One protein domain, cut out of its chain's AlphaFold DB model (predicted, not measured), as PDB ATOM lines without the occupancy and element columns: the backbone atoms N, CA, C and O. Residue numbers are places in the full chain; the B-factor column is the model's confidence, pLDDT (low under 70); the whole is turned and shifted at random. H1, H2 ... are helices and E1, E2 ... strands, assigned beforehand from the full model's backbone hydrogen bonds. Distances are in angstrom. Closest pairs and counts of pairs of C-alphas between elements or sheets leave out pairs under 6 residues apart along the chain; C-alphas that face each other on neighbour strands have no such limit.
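Overview. This is residues 2 to 48 and 148 to 228 of the 228 residues of an uncharacterized protein of Nanoarchaeota archaeon (UniProt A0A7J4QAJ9). One long, twisted sheet of six antiparallel strands runs through a rod-shaped domain, with the short helices H1, H2 and H3 only grazing it. The small helices H4 and H5 make a corner at one end of the rod, between the far ends of the long strands E4 and E5, while the short strands E2 and E3 lie toward the other end. The printed part has 128 residues with five named helices and six named strands, in the order H1 H2 E1 E2 E3 H3 E4 H4 H5 E5 E6, and the sheet's order is E3 E2 E1 E4 E5 E6. The class is mixed, helices and strands. The whole is only just compact, close to loose, with a radius of gyration of the C-alphas of 16.4 A, and spans 56 by 26 by 25 A.

Along the chain. Begin with the sheet's longest strand, E4, residues 174 to 187: find C-alpha 174 at (140.488, 175.073, 112.168) and run 38.3 A to C-alpha 187 at (107.129, 164.306, 127.513). On the way E4 bends by 61 degrees at residue 184. Next look at E1, residues 26 to 37 and 33.7 A long, and at E5, residues 204 to 215 and 33.4 A long, which bends by 54 degrees at residue 207. E6, residues 218 to 227, is 29.6 A long and ends at C-alpha 227, (113.217, 163.393, 121.356). E2, residues 41 to 46, and E3, residues 152 to 157, are each 16.4 A long. The helices are short: H1 is residues 3 to 8, H2 residues 14 to 20, H3 residues 162 to 165, H4 residues 190 to 194 and H5 residues 196 to 202.

Arrangement. Start where E4 and E1 are antiparallel neighbours, with N 179 and O 31 2.7 A apart, within hydrogen-bond range. E4 is also antiparallel to E5, with N 182 and O 208 at 2.8 A; the C-alphas of 184 and 207, the two bends, face each other at 5.1 A. E5 and E6 form a hairpin, with N 209 and O 224 at 2.8 A, and E6 is an edge strand. On the other side of E4, E1 and E2 form a hairpin, with N 36 and O 43 at 2.8 A. E3, the other edge strand, is antiparallel to E2, with N 154 and O 44 at 2.8 A. From edge to edge the strands' lines turn by 80 degrees. Now look at the helices. H1 only grazes the sheet with its residues 4 to 8; the closest C-alphas of H1 and E6, those of Leu 8 and Ala 224, are 6.5 A apart. H2 only grazes it with residues 16 to 20, where the C-alphas of Phe 20 and Arg 205, the closest of H2 and E5, are 6.8 A apart. H3 only grazes it with residues 164 to 165. H1 and H2 are close but not clearly touching, about perpendicular at 90 degrees, their closest C-alphas being Ile 3 and Ala 16 at 6.1 A. H4 and H5 touch only at the corner, closest at the C-alphas of Leu 192 and Ala 199, 4.7 A apart. H4 is not on the sheet, and H5 only just not, with 4 pairs of C-alphas within 10 A. In H1 and H2 every O i to N i+4 pair is within hydrogen-bond range; H5 has 2 of 3, H4 has 0 of 1 but 2 of 2 O i to N i+3 pairs, and H3 is too short for an i+4 pair.

Size, cuts and confidence. The two C-alphas farthest apart, those of Arg 39 and Ala 194, are 56.3 A apart. Look for the cut after residue 48: residues 49 to 147 are not printed, and C-alphas 48 and 148 are 7.7 A apart across it. Of the links that are printed whole, H3 to E4 is short, the others are tight, and none is long. The mean pLDDT of the printed part is 88.6, and residues 10 to 12 are under 70.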
ATOM      1  N   ASN A   2     129.718 159.813 119.536       71.31
ATOM      2  CA  ASN A   2     129.250 161.191 119.793       71.31
ATOM      3  C   ASN A   2     127.713 161.274 119.872       71.31
ATOM      4  O   ASN A   2     127.010 161.108 118.873       71.31
ATOM      5  N   ILE A   3     127.194 161.606 121.050       75.19
ATOM      6  CA  ILE A   3     125.754 161.652 121.338       75.19
ATOM      7  C   ILE A   3     124.965 162.661 120.489       75.19
ATOM      8  O   ILE A   3     123.804 162.432 120.164       75.19
ATOM      9  N   LEU A   4     125.581 163.771 120.070       80.12
ATOM     10  CA  LEU A   4     124.893 164.754 119.228       80.12
ATOM     11  C   LEU A   4     124.775 164.269 117.789       80.12
ATOM     12  O   LEU A   4     123.753 164.498 117.150       80.12
ATOM     13  N   LYS A   5     125.786 163.548 117.295       80.12
ATOM     14  CA  LYS A   5     125.711 162.861 116.001       80.12
ATOM     15  C   LYS A   5     124.605 161.810 116.027       80.12
ATOM     16  O   LYS A   5     123.780 161.779 115.123       80.12
ATOM     17  N   GLN A   6     124.555 160.995 117.082       75.94
ATOM     18  CA  GLN A   6     123.494 160.009 117.299       75.94
ATOM     19  C   GLN A   6     122.097 160.638 117.214       75.94
ATOM     20  O   GLN A   6     121.254 160.156 116.460       75.94
ATOM     21  N   MET A   7     121.871 161.746 117.919       75.25
ATOM     22  CA  MET A   7     120.584 162.448 117.902       75.25
ATOM     23  C   MET A   7     120.250 163.043 116.536       75.25
ATOM     24  O   MET A   7     119.139 162.862 116.051       75.25
ATOM     25  N   LEU A   8     121.212 163.707 115.890       73.81
ATOM     26  CA  LEU A   8     121.015 164.327 114.577       73.81
ATOM     27  C   LEU A   8     120.805 163.295 113.455       73.81
ATOM     28  O   LEU A   8     120.257 163.630 112.411       73.81
ATOM     29  N   VAL A   9     121.212 162.042 113.676       71.19
ATOM     30  CA  VAL A   9     121.004 160.904 112.763       71.19
ATOM     31  C   VAL A   9     119.814 160.025 113.205       71.19
ATOM     32  O   VAL A   9     119.526 159.007 112.580       71.19
ATOM     33  N   GLY A  10     119.087 160.401 114.266       65.75
ATOM     34  CA  GLY A  10     117.879 159.703 114.724       65.75
ATOM     35  C   GLY A  10     118.124 158.369 115.444       65.75
ATOM     36  O   GLY A  10     117.225 157.536 115.514       65.75
ATOM     37  N   LYS A  11     119.329 158.141 115.979       68.75
ATOM     38  CA  LYS A  11     119.716 156.923 116.715       68.75
ATOM     39  C   LYS A  11     119.934 157.229 118.199       68.75
ATOM     40  O   LYS A  11     121.073 157.294 118.646       68.75
ATOM     41  N   THR A  12     118.863 157.447 118.959       66.31
ATOM     42  CA  THR A  12     118.946 157.689 120.412       66.31
ATOM     43  C   THR A  12     118.990 156.380 121.197       66.31
ATOM     44  O   THR A  12     118.142 155.514 120.985       66.31
ATOM     45  N   ASP A  13     119.931 156.254 122.132       70.69
ATOM     46  CA  ASP A  13     120.038 155.132 123.069       70.69
ATOM     47  C   ASP A  13     119.764 155.571 124.526       70.69
ATOM     48  O   ASP A  13     119.427 156.724 124.809       70.69
ATOM     49  N   GLY A  14     119.897 154.645 125.481       72.69
ATOM     50  CA  GLY A  14     119.725 154.958 126.902       72.69
ATOM     51  C   GLY A  14     120.756 155.956 127.447       72.69
ATOM     52  O   GLY A  14     120.450 156.689 128.388       72.69
ATOM     53  N   GLN A  15     121.957 156.037 126.865       72.69
ATOM     54  CA  GLN A  15     122.980 157.001 127.286       72.69
ATOM     55  C   GLN A  15     122.594 158.425 126.873       72.69
ATOM     56  O   GLN A  15     122.765 159.357 127.670       72.69
ATOM     57  N   ALA A  16     122.006 158.584 125.681       75.38
ATOM     58  CA  ALA A  16     121.387 159.832 125.236       75.38
ATOM     59  C   ALA A  16     120.350 160.318 126.245       75.38
ATOM     60  O   ALA A  16     120.483 161.422 126.776       75.38
ATOM     61  N   HIS A  17     119.408 159.456 126.624       81.25
ATOM     62  CA  HIS A  17     118.404 159.783 127.638       81.25
ATOM     63  C   HIS A  17     119.035 160.254 128.958       81.25
ATOM     64  O   HIS A  17     118.769 161.364 129.425       81.25
ATOM     65  N   TYR A  18     119.960 159.480 129.540       78.38
ATOM     66  CA  TYR A  18     120.592 159.831 130.822       78.38
ATOM     67  C   TYR A  18     121.331 161.171 130.805       78.38
ATOM     68  O   TYR A  18     121.364 161.884 131.819       78.38
ATOM     69  N   LYS A  19     121.928 161.539 129.669       81.88
ATOM     70  CA  LYS A  19     122.577 162.841 129.513       81.88
ATOM     71  C   LYS A  19     121.549 163.973 129.490       81.88
ATOM     72  O   LYS A  19     121.762 164.997 130.143       81.88
ATOM     73  N   PHE A  20     120.428 163.770 128.799       84.00
ATOM     74  CA  PHE A  20     119.379 164.773 128.602       84.00
ATOM     75  C   PHE A  20     118.448 164.949 129.805       84.00
ATOM     76  O   PHE A  20     117.932 166.046 130.024       84.00
ATOM     77  N   VAL A  21     118.334 163.944 130.677       84.38
ATOM     78  CA  VAL A  21     117.588 164.021 131.950       84.38
ATOM     79  C   VAL A  21     118.027 165.198 132.836       84.38
ATOM     80  O   VAL A  21     117.253 165.726 133.638       84.38
ATOM     81  N   ARG A  22     119.270 165.656 132.682       81.50
ATOM     82  CA  ARG A  22     119.850 166.770 133.449       81.50
ATOM     83  C   ARG A  22     119.329 168.140 133.008       81.50
ATOM     84  O   ARG A  22     119.553 169.120 133.717       81.50
ATOM     85  N   TYR A  23     118.650 168.202 131.868       86.81
ATOM     86  CA  TYR A  23     118.145 169.424 131.272       86.81
ATOM     87  C   TYR A  23     116.633 169.560 131.494       86.81
ATOM     88  O   TYR A  23     115.869 168.590 131.413       86.81
ATOM     89  N   GLY A  24     116.220 170.783 131.825       87.94
ATOM     90  CA  GLY A  24     114.821 171.193 131.905       87.94
ATOM     91  C   GLY A  24     114.372 171.845 130.600       87.94
ATOM     92  O   GLY A  24     115.049 171.739 129.581       87.94
ATOM     93  N   LYS A  25     113.233 172.541 130.636       91.81
ATOM     94  CA  LYS A  25     112.834 173.422 129.532       91.81
ATOM     95  C   LYS A  25     113.762 174.634 129.479       91.81
ATOM     96  O   LYS A  25     114.096 175.182 130.530       91.81
ATOM     97  N   GLY A  26     114.131 175.060 128.277       92.50
ATOM     98  CA  GLY A  26     114.967 176.239 128.071       92.50
ATOM     99  C   GLY A  26     115.973 176.092 126.938       92.50
ATOM    100  O   GLY A  26     115.940 175.130 126.168       92.50
ATOM    101  N   GLU A  27     116.864 177.077 126.868       92.44
ATOM    102  CA  GLU A  27     117.950 177.177 125.897       92.44
ATOM    103  C   GLU A  27     119.296 176.864 126.560       92.44
ATOM    104  O   GLU A  27     119.613 177.371 127.639       92.44
ATOM    105  N   TYR A  28     120.092 176.016 125.909       90.12
ATOM    106  CA  TYR A  28     121.390 175.578 126.405       90.12
ATOM    107  C   TYR A  28     122.439 175.618 125.290       90.12
ATOM    108  O   TYR A  28     122.598 174.657 124.534       90.12
ATOM    109  N   ASP A  29     123.205 176.703 125.229       89.19
ATOM    110  CA  ASP A  29     124.441 176.783 124.442       89.19
ATOM    111  C   ASP A  29     125.580 176.132 125.230       89.19
ATOM    112  O   ASP A  29     126.285 176.790 125.987       89.19
ATOM    113  N   ARG A  30     125.692 174.800 125.180       83.25
ATOM    114  CA  ARG A  30     126.633 174.057 126.043       83.25
ATOM    115  C   ARG A  30     127.614 173.157 125.328       83.25
ATOM    116  O   ARG A  30     128.617 172.743 125.917       83.25
ATOM    117  N   PHE A  31     127.350 172.856 124.071       89.12
ATOM    118  CA  PHE A  31     128.042 171.803 123.359       89.12
ATOM    119  C   PHE A  31     128.915 172.408 122.275       89.12
ATOM    120  O   PHE A  31     128.435 172.718 121.188       89.12
ATOM    121  N   LEU A  32     130.206 172.543 122.560       92.56
ATOM    122  CA  LEU A  32     131.156 173.129 121.622       92.56
ATOM    123  C   LEU A  32     132.278 172.159 121.269       92.56
ATOM    124  O   LEU A  32     132.718 171.380 122.114       92.56
ATOM    125  N   PHE A  33     132.793 172.282 120.054       94.50
ATOM    126  CA  PHE A  33     134.055 171.704 119.625       94.50
ATOM    127  C   PHE A  33     134.910 172.779 118.965       94.50
ATOM    128  O   PHE A  33     134.445 173.467 118.064       94.50
ATOM    129  N   GLU A  34     136.169 172.874 119.370       95.69
ATOM    130  CA  GLU A  34     137.215 173.550 118.601       95.69
ATOM    131  C   GLU A  34     138.162 172.476 118.083       95.69
ATOM    132  O   GLU A  34     138.824 171.793 118.868       95.69
ATOM    133  N   ILE A  35     138.217 172.306 116.771       96.44
ATOM    134  CA  ILE A  35     138.990 171.266 116.102       96.44
ATOM    135  C   ILE A  35     140.138 171.919 115.344       96.44
ATOM    136  O   ILE A  35     139.956 172.900 114.628       96.44
ATOM    137  N   THR A  36     141.341 171.373 115.491       96.31
ATOM    138  CA  THR A  36     142.514 171.731 114.690       96.31
ATOM    139  C   THR A  36     143.087 170.469 114.067       96.31
ATOM    140  O   THR A  36     143.482 169.555 114.798       96.31
ATOM    141  N   LYS A  37     143.137 170.406 112.732       95.44
ATOM    142  CA  LYS A  37     143.739 169.272 112.018       95.44
ATOM    143  C   LYS A  37     145.266 169.333 112.110       95.44
ATOM    144  O   LYS A  37     145.877 170.389 111.954       95.44
ATOM    145  N   GLY A  38     145.881 168.193 112.384       94.06
ATOM    146  CA  GLY A  38     147.305 167.943 112.198       94.06
ATOM    147  C   GLY A  38     147.534 167.069 110.965       94.06
ATOM    148  O   GLY A  38     146.622 166.830 110.179       94.06
ATOM    149  N   ARG A  39     148.761 166.563 110.807       92.69
ATOM    150  CA  ARG A  39     149.125 165.714 109.661       92.69
ATOM    151  C   ARG A  39     148.473 164.326 109.710       92.69
ATOM    152  O   ARG A  39     147.943 163.881 108.704       92.69
ATOM    153  N   ASN A  40     148.517 163.668 110.874       94.50
ATOM    154  CA  ASN A  40     148.027 162.291 111.077       94.50
ATOM    155  C   ASN A  40     146.965 162.185 112.187       94.50
ATOM    156  O   ASN A  40     146.416 161.119 112.444       94.50
ATOM    157  N   ASN A  41     146.697 163.288 112.880       96.94
ATOM    158  CA  ASN A  41     145.764 163.369 113.994       96.94
ATOM    159  C   ASN A  41     145.037 164.712 113.949       96.94
ATOM    160  O   ASN A  41     145.361 165.583 113.142       96.94
ATOM    161  N   PHE A  42     144.072 164.899 114.833       97.69
ATOM    162  CA  PHE A  42     143.503 166.207 115.114       97.69
ATOM    163  C   PHE A  42     143.430 166.430 116.616       97.69
ATOM    164  O   PHE A  42     143.336 165.495 117.416       97.69
ATOM    165  N   LYS A  43     143.464 167.701 116.999       97.81
ATOM    166  CA  LYS A  43     143.184 168.132 118.359       97.81
ATOM    167  C   LYS A  43     141.759 168.648 118.421       97.81
ATOM    168  O   LYS A  43     141.378 169.473 117.597       97.81
ATOM    169  N   VAL A  44     141.006 168.212 119.419       97.38
ATOM    170  CA  VAL A  44     139.666 168.715 119.709       97.38
ATOM    171  C   VAL A  44     139.602 169.208 121.144       97.38
ATOM    172  O   VAL A  44     139.971 168.499 122.080       97.38
ATOM    173  N   LYS A  45     139.147 170.443 121.328       97.31
ATOM    174  CA  LYS A  45     138.773 170.985 122.633       97.31
ATOM    175  C   LYS A  45     137.265 171.058 122.735       97.31
ATOM    176  O   LYS A  45     136.586 171.330 121.752       97.31
ATOM    177  N   SER A  46     136.748 170.839 123.932       95.75
ATOM    178  CA  SER A  46     135.312 170.812 124.159       95.75
ATOM    179  C   SER A  46     134.940 171.224 125.578       95.75
ATOM    180  O   SER A  46     135.804 171.445 126.435       95.75
ATOM    181  N   SER A  47     133.638 171.345 125.805       93.38
ATOM    182  CA  SER A  47     133.051 171.586 127.111       93.38
ATOM    183  C   SER A  47     133.031 170.313 127.962       93.38
ATOM    184  O   SER A  47     133.302 169.202 127.509       93.38
ATOM    185  N   TYR A  48     132.681 170.494 129.232       91.50
ATOM    186  CA  TYR A  48     132.513 169.410 130.195       91.50
ATOM    187  C   TYR A  48     131.480 168.361 129.762       91.50
ATOM    188  O   TYR A  48     131.605 167.193 130.129       91.50
ATOM    189  N   LYS A 148     133.430 176.521 129.387       83.69
ATOM    190  CA  LYS A 148     134.874 176.631 129.202       83.69
ATOM    191  C   LYS A 148     135.282 175.795 127.995       83.69
ATOM    192  O   LYS A 148     135.333 174.567 128.127       83.69
ATOM    193  N   PRO A 149     135.589 176.423 126.846       80.06
ATOM    194  CA  PRO A 149     136.279 175.733 125.774       80.06
ATOM    195  C   PRO A 149     137.595 175.157 126.304       80.06
ATOM    196  O   PRO A 149     138.372 175.846 126.964       80.06
ATOM    197  N   GLY A 150     137.819 173.860 126.094       90.81
ATOM    198  CA  GLY A 150     139.013 173.173 126.594       90.81
ATOM    199  C   GLY A 150     138.904 172.616 128.011       90.81
ATOM    200  O   GLY A 150     139.930 172.230 128.569       90.81
ATOM    201  N   PHE A 151     137.697 172.517 128.587       95.00
ATOM    202  CA  PHE A 151     137.493 171.647 129.751       95.00
ATOM    203  C   PHE A 151     137.932 170.214 129.427       95.00
ATOM    204  O   PHE A 151     138.605 169.574 130.232       95.00
ATOM    205  N   CYS A 152     137.577 169.740 128.233       96.31
ATOM    206  CA  CYS A 152     138.136 168.541 127.630       96.31
ATOM    207  C   CYS A 152     139.066 168.944 126.484       96.31
ATOM    208  O   CYS A 152     138.724 169.814 125.684       96.31
ATOM    209  N   SER A 153     140.225 168.304 126.381       97.69
ATOM    210  CA  SER A 153     141.129 168.411 125.237       97.69
ATOM    211  C   SER A 153     141.612 167.020 124.871       97.69
ATOM    212  O   SER A 153     142.298 166.391 125.674       97.69
ATOM    213  N   ALA A 154     141.315 166.575 123.658       98.06
ATOM    214  CA  ALA A 154     141.771 165.297 123.139       98.06
ATOM    215  C   ALA A 154     142.636 165.472 121.888       98.06
ATOM    216  O   ALA A 154     142.444 166.415 121.119       98.06
ATOM    217  N   THR A 155     143.578 164.555 121.700       98.38
ATOM    218  CA  THR A 155     144.268 164.323 120.428       98.38
ATOM    219  C   THR A 155     143.861 162.939 119.954       98.38
ATOM    220  O   THR A 155     144.040 161.977 120.702       98.38
ATOM    221  N   LEU A 156     143.298 162.858 118.751       97.88
ATOM    222  CA  LEU A 156     142.689 161.650 118.197       97.88
ATOM    223  C   LEU A 156     143.175 161.398 116.752       97.88
ATOM    224  O   LEU A 156     143.463 162.365 116.040       97.88
ATOM    225  N   PRO A 157     143.249 160.130 116.305       96.62
ATOM    226  CA  PRO A 157     143.478 159.753 114.909       96.62
ATOM    227  C   PRO A 157     142.485 160.394 113.929       96.62
ATOM    228  O   PRO A 157     141.329 160.628 114.274       96.62
ATOM    229  N   LEU A 158     142.926 160.687 112.698       95.19
ATOM    230  CA  LEU A 158     142.108 161.399 111.699       95.19
ATOM    231  C   LEU A 158     140.836 160.658 111.268       95.19
ATOM    232  O   LEU A 158     139.855 161.316 110.930       95.19
ATOM    233  N   ASP A 159     140.813 159.328 111.305       94.38
ATOM    234  CA  ASP A 159     139.626 158.527 110.977       94.38
ATOM    235  C   ASP A 159     138.463 158.752 111.964       94.38
ATOM    236  O   ASP A 159     137.306 158.485 111.640       94.38
ATOM    237  N   LEU A 160     138.740 159.305 113.151       95.19
ATOM    238  CA  LEU A 160     137.726 159.688 114.138       95.19
ATOM    239  C   LEU A 160     137.167 161.096 113.928       95.19
ATOM    240  O   LEU A 160     136.280 161.517 114.671       95.19
ATOM    241  N   LEU A 161     137.653 161.848 112.940       94.81
ATOM    242  CA  LEU A 161     137.197 163.218 112.703       94.81
ATOM    243  C   LEU A 161     135.699 163.277 112.367       94.81
ATOM    244  O   LEU A 161     134.988 164.184 112.813       94.81
ATOM    245  N   ASP A 162     135.203 162.261 111.663       92.12
ATOM    246  CA  ASP A 162     133.791 162.101 111.311       92.12
ATOM    247  C   ASP A 162     132.879 161.892 112.530       92.12
ATOM    248  O   ASP A 162     131.658 162.017 112.421       92.12
ATOM    249  N   GLU A 163     133.411 161.612 113.722       91.31
ATOM    250  CA  GLU A 163     132.606 161.636 114.951       91.31
ATOM    251  C   GLU A 163     132.181 163.054 115.339       91.31
ATOM    252  O   GLU A 163     131.177 163.233 116.027       91.31
ATOM    253  N   PHE A 164     132.895 164.077 114.874       93.44
ATOM    254  CA  PHE A 164     132.658 165.469 115.246       93.44
ATOM    255  C   PHE A 164     132.181 166.317 114.066       93.44
ATOM    256  O   PHE A 164     131.328 167.191 114.244       93.44
ATOM    257  N   ALA A 165     132.696 166.041 112.867       93.12
ATOM    258  CA  ALA A 165     132.547 166.877 111.680       93.12
ATOM    259  C   ALA A 165     131.918 166.140 110.476       93.12
ATOM    260  O   ALA A 165     132.180 166.508 109.338       93.12
ATOM    261  N   TRP A 166     131.061 165.131 110.704       90.38
ATOM    262  CA  TRP A 166     130.458 164.286 109.644       90.38
ATOM    263  C   TRP A 166     129.766 165.062 108.507       90.38
ATOM    264  O   TRP A 166     129.657 164.590 107.368       90.38
ATOM    265  N   ASP A 167     129.247 166.244 108.827       88.00
ATOM    266  CA  ASP A 167     128.491 167.101 107.927       88.00
ATOM    267  C   ASP A 167     129.307 168.272 107.359       88.00
ATOM    268  O   ASP A 167     128.749 169.105 106.639       88.00
ATOM    269  N   VAL A 168     130.610 168.310 107.649       92.19
ATOM    270  CA  VAL A 168     131.578 169.252 107.088       92.19
ATOM    271  C   VAL A 168     132.247 168.599 105.884       92.19
ATOM    272  O   VAL A 168     132.963 167.613 106.020       92.19
ATOM    273  N   LYS A 169     131.985 169.131 104.686       88.88
ATOM    274  CA  LYS A 169     132.510 168.580 103.421       88.88
ATOM    275  C   LYS A 169     133.691 169.355 102.842       88.88
ATOM    276  O   LYS A 169     134.368 168.853 101.956       88.88
ATOM    277  N   GLN A 170     133.918 170.568 103.328       89.38
ATOM    278  CA  GLN A 170     135.023 171.421 102.900       89.38
ATOM    279  C   GLN A 170     136.279 171.166 103.738       89.38
ATOM    280  O   GLN A 170     136.184 170.778 104.904       89.38
ATOM    281  N   GLU A 171     137.451 171.410 103.152       91.00
ATOM    282  CA  GLU A 171     138.712 171.370 103.889       91.00
ATOM    283  C   GLU A 171     138.805 172.504 104.911       91.00
ATOM    284  O   GLU A 171     138.236 173.579 104.729       91.00
ATOM    285  N   PHE A 172     139.513 172.245 106.010       93.62
ATOM    286  CA  PHE A 172     139.701 173.213 107.086       93.62
ATOM    287  C   PHE A 172     140.972 172.909 107.874       93.62
ATOM    288  O   PHE A 172     141.274 171.750 108.156       93.62
ATOM    289  N   GLN A 173     141.675 173.957 108.308       91.81
ATOM    290  CA  GLN A 173     142.740 173.824 109.307       91.81
ATOM    291  C   GLN A 173     142.183 173.946 110.731       91.81
ATOM    292  O   GLN A 173     142.614 173.232 111.641       91.81
ATOM    293  N   LYS A 174     141.209 174.844 110.915       94.00
ATOM    294  CA  LYS A 174     140.488 175.073 112.168       94.00
ATOM    295  C   LYS A 174     138.989 175.057 111.909       94.00
ATOM    296  O   LYS A 174     138.528 175.584 110.903       94.00
ATOM    297  N   LEU A 175     138.257 174.453 112.829       95.25
ATOM    298  CA  LEU A 175     136.813 174.305 112.757       95.25
ATOM    299  C   LEU A 175     136.228 174.527 114.146       95.25
ATOM    300  O   LEU A 175     136.631 173.863 115.101       95.25
ATOM    301  N   GLU A 176     135.265 175.432 114.248       95.44
ATOM    302  CA  GLU A 176     134.459 175.601 115.450       95.44
ATOM    303  C   GLU A 176     133.056 175.067 115.194       95.44
ATOM    304  O   GLU A 176     132.441 175.337 114.165       95.44
ATOM    305  N   ILE A 177     132.547 174.277 116.131       94.56
ATOM    306  CA  ILE A 177     131.188 173.759 116.090       94.56
ATOM    307  C   ILE A 177     130.531 174.102 117.413       94.56
ATOM    308  O   ILE A 177     131.047 173.737 118.467       94.56
ATOM    309  N   LYS A 178     129.362 174.728 117.369       93.75
ATOM    310  CA  LYS A 178     128.501 174.948 118.532       93.75
ATOM    311  C   LYS A 178     127.172 174.248 118.312       93.75
ATOM    312  O   LYS A 178     126.659 174.217 117.197       93.75
ATOM    313  N   HIS A 179     126.615 173.684 119.374       92.56
ATOM    314  CA  HIS A 179     125.248 173.198 119.374       92.56
ATOM    315  C   HIS A 179     124.475 173.850 120.502       92.56
ATOM    316  O   HIS A 179     124.853 173.756 121.675       92.56
ATOM    317  N   ILE A 180     123.365 174.456 120.111       92.31
ATOM    318  CA  ILE A 180     122.398 175.057 121.009       92.31
ATOM    319  C   ILE A 180     121.219 174.098 121.100       92.31
ATOM    320  O   ILE A 180     120.624 173.728 120.083       92.31
ATOM    321  N   LEU A 181     120.907 173.660 122.317       91.69
ATOM    322  CA  LEU A 181     119.725 172.849 122.579       91.69
ATOM    323  C   LEU A 181     118.564 173.743 122.997       91.69
ATOM    324  O   LEU A 181     118.675 174.483 123.973       91.69
ATOM    325  N   TYR A 182     117.433 173.585 122.323       93.19
ATOM    326  CA  TYR A 182     116.151 174.168 122.697       93.19
ATOM    327  C   TYR A 182     115.236 173.050 123.178       93.19
ATOM    328  O   TYR A 182     114.766 172.254 122.370       93.19
ATOM    329  N   ILE A 183     114.991 172.963 124.483       93.31
ATOM    330  CA  ILE A 183     114.057 171.984 125.050       93.31
ATOM    331  C   ILE A 183     112.727 172.681 125.293       93.31
ATOM    332  O   ILE A 183     112.584 173.488 126.215       93.31
ATOM    333  N   ASN A 184     111.746 172.327 124.469       92.81
ATOM    334  CA  ASN A 184     110.427 172.954 124.463       92.81
ATOM    335  C   ASN A 184     109.441 172.167 125.338       92.81
ATOM    336  O   ASN A 184     108.565 172.737 125.995       92.81
ATOM    337  N   GLU A 185     109.597 170.844 125.382       92.94
ATOM    338  CA  GLU A 185     108.640 169.938 126.001       92.94
ATOM    339  C   GLU A 185     109.351 168.848 126.818       92.94
ATOM    340  O   GLU A 185     110.380 168.305 126.418       92.94
ATOM    341  N   ILE A 186     108.779 168.530 127.984       90.31
ATOM    342  CA  ILE A 186     109.116 167.331 128.756       90.31
ATOM    343  C   ILE A 186     107.930 166.385 128.582       90.31
ATOM    344  O   ILE A 186     106.831 166.677 129.055       90.31
ATOM    345  N   VAL A 187     108.151 165.288 127.868       88.62
ATOM    346  CA  VAL A 187     107.129 164.306 127.513       88.62
ATOM    347  C   VAL A 187     106.892 163.394 128.714       88.62
ATOM    348  O   VAL A 187     107.764 162.613 129.098       88.62
ATOM    349  N   LEU A 188     105.703 163.510 129.307       86.06
ATOM    350  CA  LEU A 188     105.261 162.733 130.465       86.06
ATOM    351  C   LEU A 188     104.148 161.773 130.054       86.06
ATOM    352  O   LEU A 188     103.093 162.210 129.586       86.06
ATOM    353  N   THR A 189     104.345 160.475 130.280       84.31
ATOM    354  CA  THR A 189     103.249 159.499 130.205       84.31
ATOM    355  C   THR A 189     102.299 159.683 131.401       84.31
ATOM    356  O   THR A 189     102.702 160.262 132.418       84.31
ATOM    357  N   PRO A 190     101.034 159.222 131.324       82.56
ATOM    358  CA  PRO A 190     100.096 159.305 132.447       82.56
ATOM    359  C   PRO A 190     100.644 158.685 133.740       82.56
ATOM    360  O   PRO A 190     100.490 159.272 134.807       82.56
ATOM    361  N   GLU A 191     101.360 157.565 133.630       79.75
ATOM    362  CA  GLU A 191     102.020 156.891 134.755       79.75
ATOM    363  C   GLU A 191     103.081 157.772 135.424       79.75
ATOM    364  O   GLU A 191     103.154 157.842 136.648       79.75
ATOM    365  N   LEU A 192     103.875 158.503 134.634       82.94
ATOM    366  CA  LEU A 192     104.897 159.406 135.165       82.94
ATOM    367  C   LEU A 192     104.288 160.632 135.850       82.94
ATOM    368  O   LEU A 192     104.873 161.154 136.790       82.94
ATOM    369  N   LYS A 193     103.097 161.088 135.441       81.12
ATOM    370  CA  LYS A 193     102.427 162.214 136.119       81.12
ATOM    371  C   LYS A 193     102.074 161.902 137.576       81.12
ATOM    372  O   LYS A 193     101.985 162.833 138.371       81.12
ATOM    373  N   ALA A 194     101.889 160.626 137.911       84.94
ATOM    374  CA  ALA A 194     101.562 160.189 139.264       84.94
ATOM    375  C   ALA A 194     102.786 160.123 140.200       84.94
ATOM    376  O   ALA A 194     102.613 160.177 141.414       84.94
ATOM    377  N   ASP A 195     104.010 160.050 139.660       87.00
ATOM    378  CA  ASP A 195     105.249 159.960 140.441       87.00
ATOM    379  C   ASP A 195     106.297 160.979 139.944       87.00
ATOM    380  O   ASP A 195     107.023 160.724 138.977       87.00
ATOM    381  N   PRO A 196     106.437 162.135 140.626       84.19
ATOM    382  CA  PRO A 196     107.402 163.169 140.260       84.19
ATOM    383  C   PRO A 196     108.868 162.711 140.270       84.19
ATOM    384  O   PRO A 196     109.686 163.242 139.509       84.19
ATOM    385  N   ALA A 197     109.232 161.752 141.127       84.12
ATOM    386  CA  ALA A 197     110.599 161.247 141.203       84.12
ATOM    387  C   ALA A 197     110.911 160.381 139.979       84.12
ATOM    388  O   ALA A 197     111.947 160.574 139.334       84.12
ATOM    389  N   LYS A 198     109.978 159.499 139.611       84.56
ATOM    390  CA  LYS A 198     110.067 158.678 138.400       84.56
ATOM    391  C   LYS A 198     110.019 159.536 137.135       84.56
ATOM    392  O   LYS A 198     110.871 159.391 136.260       84.56
ATOM    393  N   ALA A 199     109.121 160.523 137.078       84.06
ATOM    394  CA  ALA A 199     109.034 161.496 135.985       84.06
ATOM    395  C   ALA A 199     110.363 162.198 135.718       84.06
ATOM    396  O   ALA A 199     110.774 162.355 134.569       84.06
ATOM    397  N   ARG A 200     111.071 162.602 136.776       80.25
ATOM    398  CA  ARG A 200     112.364 163.269 136.632       80.25
ATOM    399  C   ARG A 200     113.372 162.405 135.876       80.25
ATOM    400  O   ARG A 200     114.121 162.956 135.070       80.25
ATOM    401  N   LEU A 201     113.385 161.101 136.148       82.56
ATOM    402  CA  LEU A 201     114.355 160.146 135.615       82.56
ATOM    403  C   LEU A 201     113.963 159.574 134.253       82.56
ATOM    404  O   LEU A 201     114.855 159.278 133.471       82.56
ATOM    405  N   GLU A 202     112.671 159.434 133.960       85.31
ATOM    406  CA  GLU A 202     112.187 158.695 132.783       85.31
ATOM    407  C   GLU A 202     111.543 159.574 131.705       85.31
ATOM    408  O   GLU A 202     111.410 159.138 130.563       85.31
ATOM    409  N   ALA A 203     111.158 160.816 132.015       88.75
ATOM    410  CA  ALA A 203     110.532 161.686 131.022       88.75
ATOM    411  C   ALA A 203     111.485 162.007 129.863       88.75
ATOM    412  O   ALA A 203     112.659 162.313 130.079       88.75
ATOM    413  N   LYS A 204     110.973 162.022 128.632       89.19
ATOM    414  CA  LYS A 204     111.781 162.394 127.460       89.19
ATOM    415  C   LYS A 204     111.794 163.904 127.270       89.19
ATOM    416  O   LYS A 204     110.817 164.590 127.573       89.19
ATOM    417  N   ARG A 205     112.892 164.446 126.766       90.69
ATOM    418  CA  ARG A 205     113.057 165.850 126.393       90.69
ATOM    419  C   ARG A 205     112.838 165.952 124.895       90.69
ATOM    420  O   ARG A 205     113.515 165.291 124.113       90.69
ATOM    421  N   LYS A 206     111.879 166.782 124.503       92.00
ATOM    422  CA  LYS A 206     111.568 167.063 123.105       92.00
ATOM    423  C   LYS A 206     111.901 168.510 122.785       92.00
ATOM    424  O   LYS A 206     111.591 169.430 123.551       92.00
ATOM    425  N   GLY A 207     112.554 168.703 121.651       93.25
ATOM    426  CA  GLY A 207     113.180 169.973 121.349       93.25
ATOM    427  C   GLY A 207     113.805 170.042 119.970       93.25
ATOM    428  O   GLY A 207     113.556 169.197 119.116       93.25
ATOM    429  N   LYS A 208     114.646 171.058 119.796       93.00
ATOM    430  CA  LYS A 208     115.422 171.323 118.589       93.00
ATOM    431  C   LYS A 208     116.899 171.475 118.940       93.00
ATOM    432  O   LYS A 208     117.241 172.098 119.944       93.00
ATOM    433  N   ILE A 209     117.772 170.927 118.107       91.81
ATOM    434  CA  ILE A 209     119.212 171.189 118.142       91.81
ATOM    435  C   ILE A 209     119.537 172.134 116.995       91.81
ATOM    436  O   ILE A 209     119.208 171.844 115.846       91.81
ATOM    437  N   VAL A 210     120.208 173.239 117.298       93.06
ATOM    438  CA  VAL A 210     120.795 174.133 116.299       93.06
ATOM    439  C   VAL A 210     122.295 173.901 116.290       93.06
ATOM    440  O   VAL A 210     122.971 174.191 117.274       93.06
ATOM    441  N   ARG A 211     122.818 173.366 115.190       93.19
ATOM    442  CA  ARG A 211     124.249 173.169 114.959       93.19
ATOM    443  C   ARG A 211     124.780 174.330 114.128       93.19
ATOM    444  O   ARG A 211     124.299 174.568 113.022       93.19
ATOM    445  N   ILE A 212     125.772 175.026 114.664       94.62
ATOM    446  CA  ILE A 212     126.472 176.138 114.027       94.62
ATOM    447  C   ILE A 212     127.902 175.677 113.772       94.62
ATOM    448  O   ILE A 212     128.577 175.223 114.693       94.62
ATOM    449  N   VAL A 213     128.342 175.751 112.524       95.38
ATOM    450  CA  VAL A 213     129.671 175.334 112.074       95.38
ATOM    451  C   VAL A 213     130.360 176.555 111.485       95.38
ATOM    452  O   VAL A 213     129.865 177.112 110.505       95.38
ATOM    453  N   THR A 214     131.501 176.936 112.049       95.19
ATOM    454  CA  THR A 214     132.290 178.097 111.632       95.19
ATOM    455  C   THR A 214     133.638 177.631 111.089       95.19
ATOM    456  O   THR A 214     134.434 177.017 111.804       95.19
ATOM    457  N   ILE A 215     133.892 177.913 109.809       93.31
ATOM    458  CA  ILE A 215     135.131 177.572 109.093       93.31
ATOM    459  C   ILE A 215     135.632 178.837 108.410       93.31
ATOM    460  O   ILE A 215     134.895 179.450 107.640       93.31
ATOM    461  N   ASP A 216     136.861 179.246 108.718       83.81
ATOM    462  CA  ASP A 216     137.488 180.460 108.171       83.81
ATOM    463  C   ASP A 216     136.590 181.712 108.279       83.81
ATOM    464  O   ASP A 216     136.506 182.537 107.372       83.81
ATOM    465  N   GLY A 217     135.863 181.823 109.397       83.56
ATOM    466  CA  GLY A 217     134.937 182.925 109.678       83.56
ATOM    467  C   GLY A 217     133.582 182.843 108.966       83.56
ATOM    468  O   GLY A 217     132.722 183.684 109.216       83.56
ATOM    469  N   LYS A 218     133.350 181.839 108.112       88.56
ATOM    470  CA  LYS A 218     132.044 181.586 107.493       88.56
ATOM    471  C   LYS A 218     131.235 180.627 108.352       88.56
ATOM    472  O   LYS A 218     131.674 179.507 108.614       88.56
ATOM    473  N   GLU A 219     130.046 181.061 108.753       93.50
ATOM    474  CA  GLU A 219     129.131 180.263 109.565       93.50
ATOM    475  C   GLU A 219     128.075 179.569 108.704       93.50
ATOM    476  O   GLU A 219     127.498 180.155 107.787       93.50
ATOM    477  N   THR A 220     127.788 178.314 109.029       94.00
ATOM    478  CA  THR A 220     126.645 177.570 108.499       94.00
ATOM    479  C   THR A 220     125.803 177.056 109.656       94.00
ATOM    480  O   THR A 220     126.330 176.611 110.675       94.00
ATOM    481  N   ARG A 221     124.480 177.132 109.507       94.38
ATOM    482  CA  ARG A 221     123.512 176.747 110.537       94.38
ATOM    483  C   ARG A 221     122.616 175.635 110.014       94.38
ATOM    484  O   ARG A 221     122.078 175.741 108.914       94.38
ATOM    485  N   LYS A 222     122.435 174.588 110.814       91.38
ATOM    486  CA  LYS A 222     121.475 173.505 110.568       91.38
ATOM    487  C   LYS A 222     120.642 173.262 111.810       91.38
ATOM    488  O   LYS A 222     121.128 173.415 112.929       91.38
ATOM    489  N   GLU A 223     119.402 172.855 111.603       91.62
ATOM    490  CA  GLU A 223     118.465 172.569 112.681       91.62
ATOM    491  C   GLU A 223     117.881 171.175 112.508       91.62
ATOM    492  O   GLU A 223     117.662 170.731 111.381       91.62
ATOM    493  N   ALA A 224     117.624 170.499 113.621       89.31
ATOM    494  CA  ALA A 224     116.900 169.238 113.628       89.31
ATOM    495  C   ALA A 224     116.097 169.093 114.919       89.31
ATOM    496  O   ALA A 224     116.561 169.476 115.998       89.31
ATOM    497  N   ASP A 225     114.908 168.515 114.803       90.69
ATOM    498  CA  ASP A 225     114.092 168.158 115.954       90.69
ATOM    499  C   ASP A 225     114.606 166.868 116.600       90.69
ATOM    500  O   ASP A 225     115.158 165.990 115.934       90.69
ATOM    501  N   PHE A 226     114.421 166.743 117.912       87.75
ATOM    502  CA  PHE A 226     114.804 165.549 118.656       87.75
ATOM    503  C   PHE A 226     113.802 165.200 119.756       87.75
ATOM    504  O   PHE A 226     113.079 166.053 120.277       87.75
ATOM    505  N   ILE A 227     113.827 163.923 120.138       86.38
ATOM    506  CA  ILE A 227     113.217 163.393 121.356       86.38
ATOM    507  C   ILE A 227     114.259 162.473 121.996       86.38
ATOM    508  O   ILE A 227     114.644 161.488 121.368       86.38
ATOM    509  N   ALA A 228     114.723 162.796 123.201       83.19
ATOM    510  CA  ALA A 228     115.752 162.036 123.914       83.19
ATOM    511  C   ALA A 228     115.430 161.865 125.393       83.19
ATOM    512  O   ALA A 228     114.889 162.816 126.001       83.19
TER     513      ALA A 228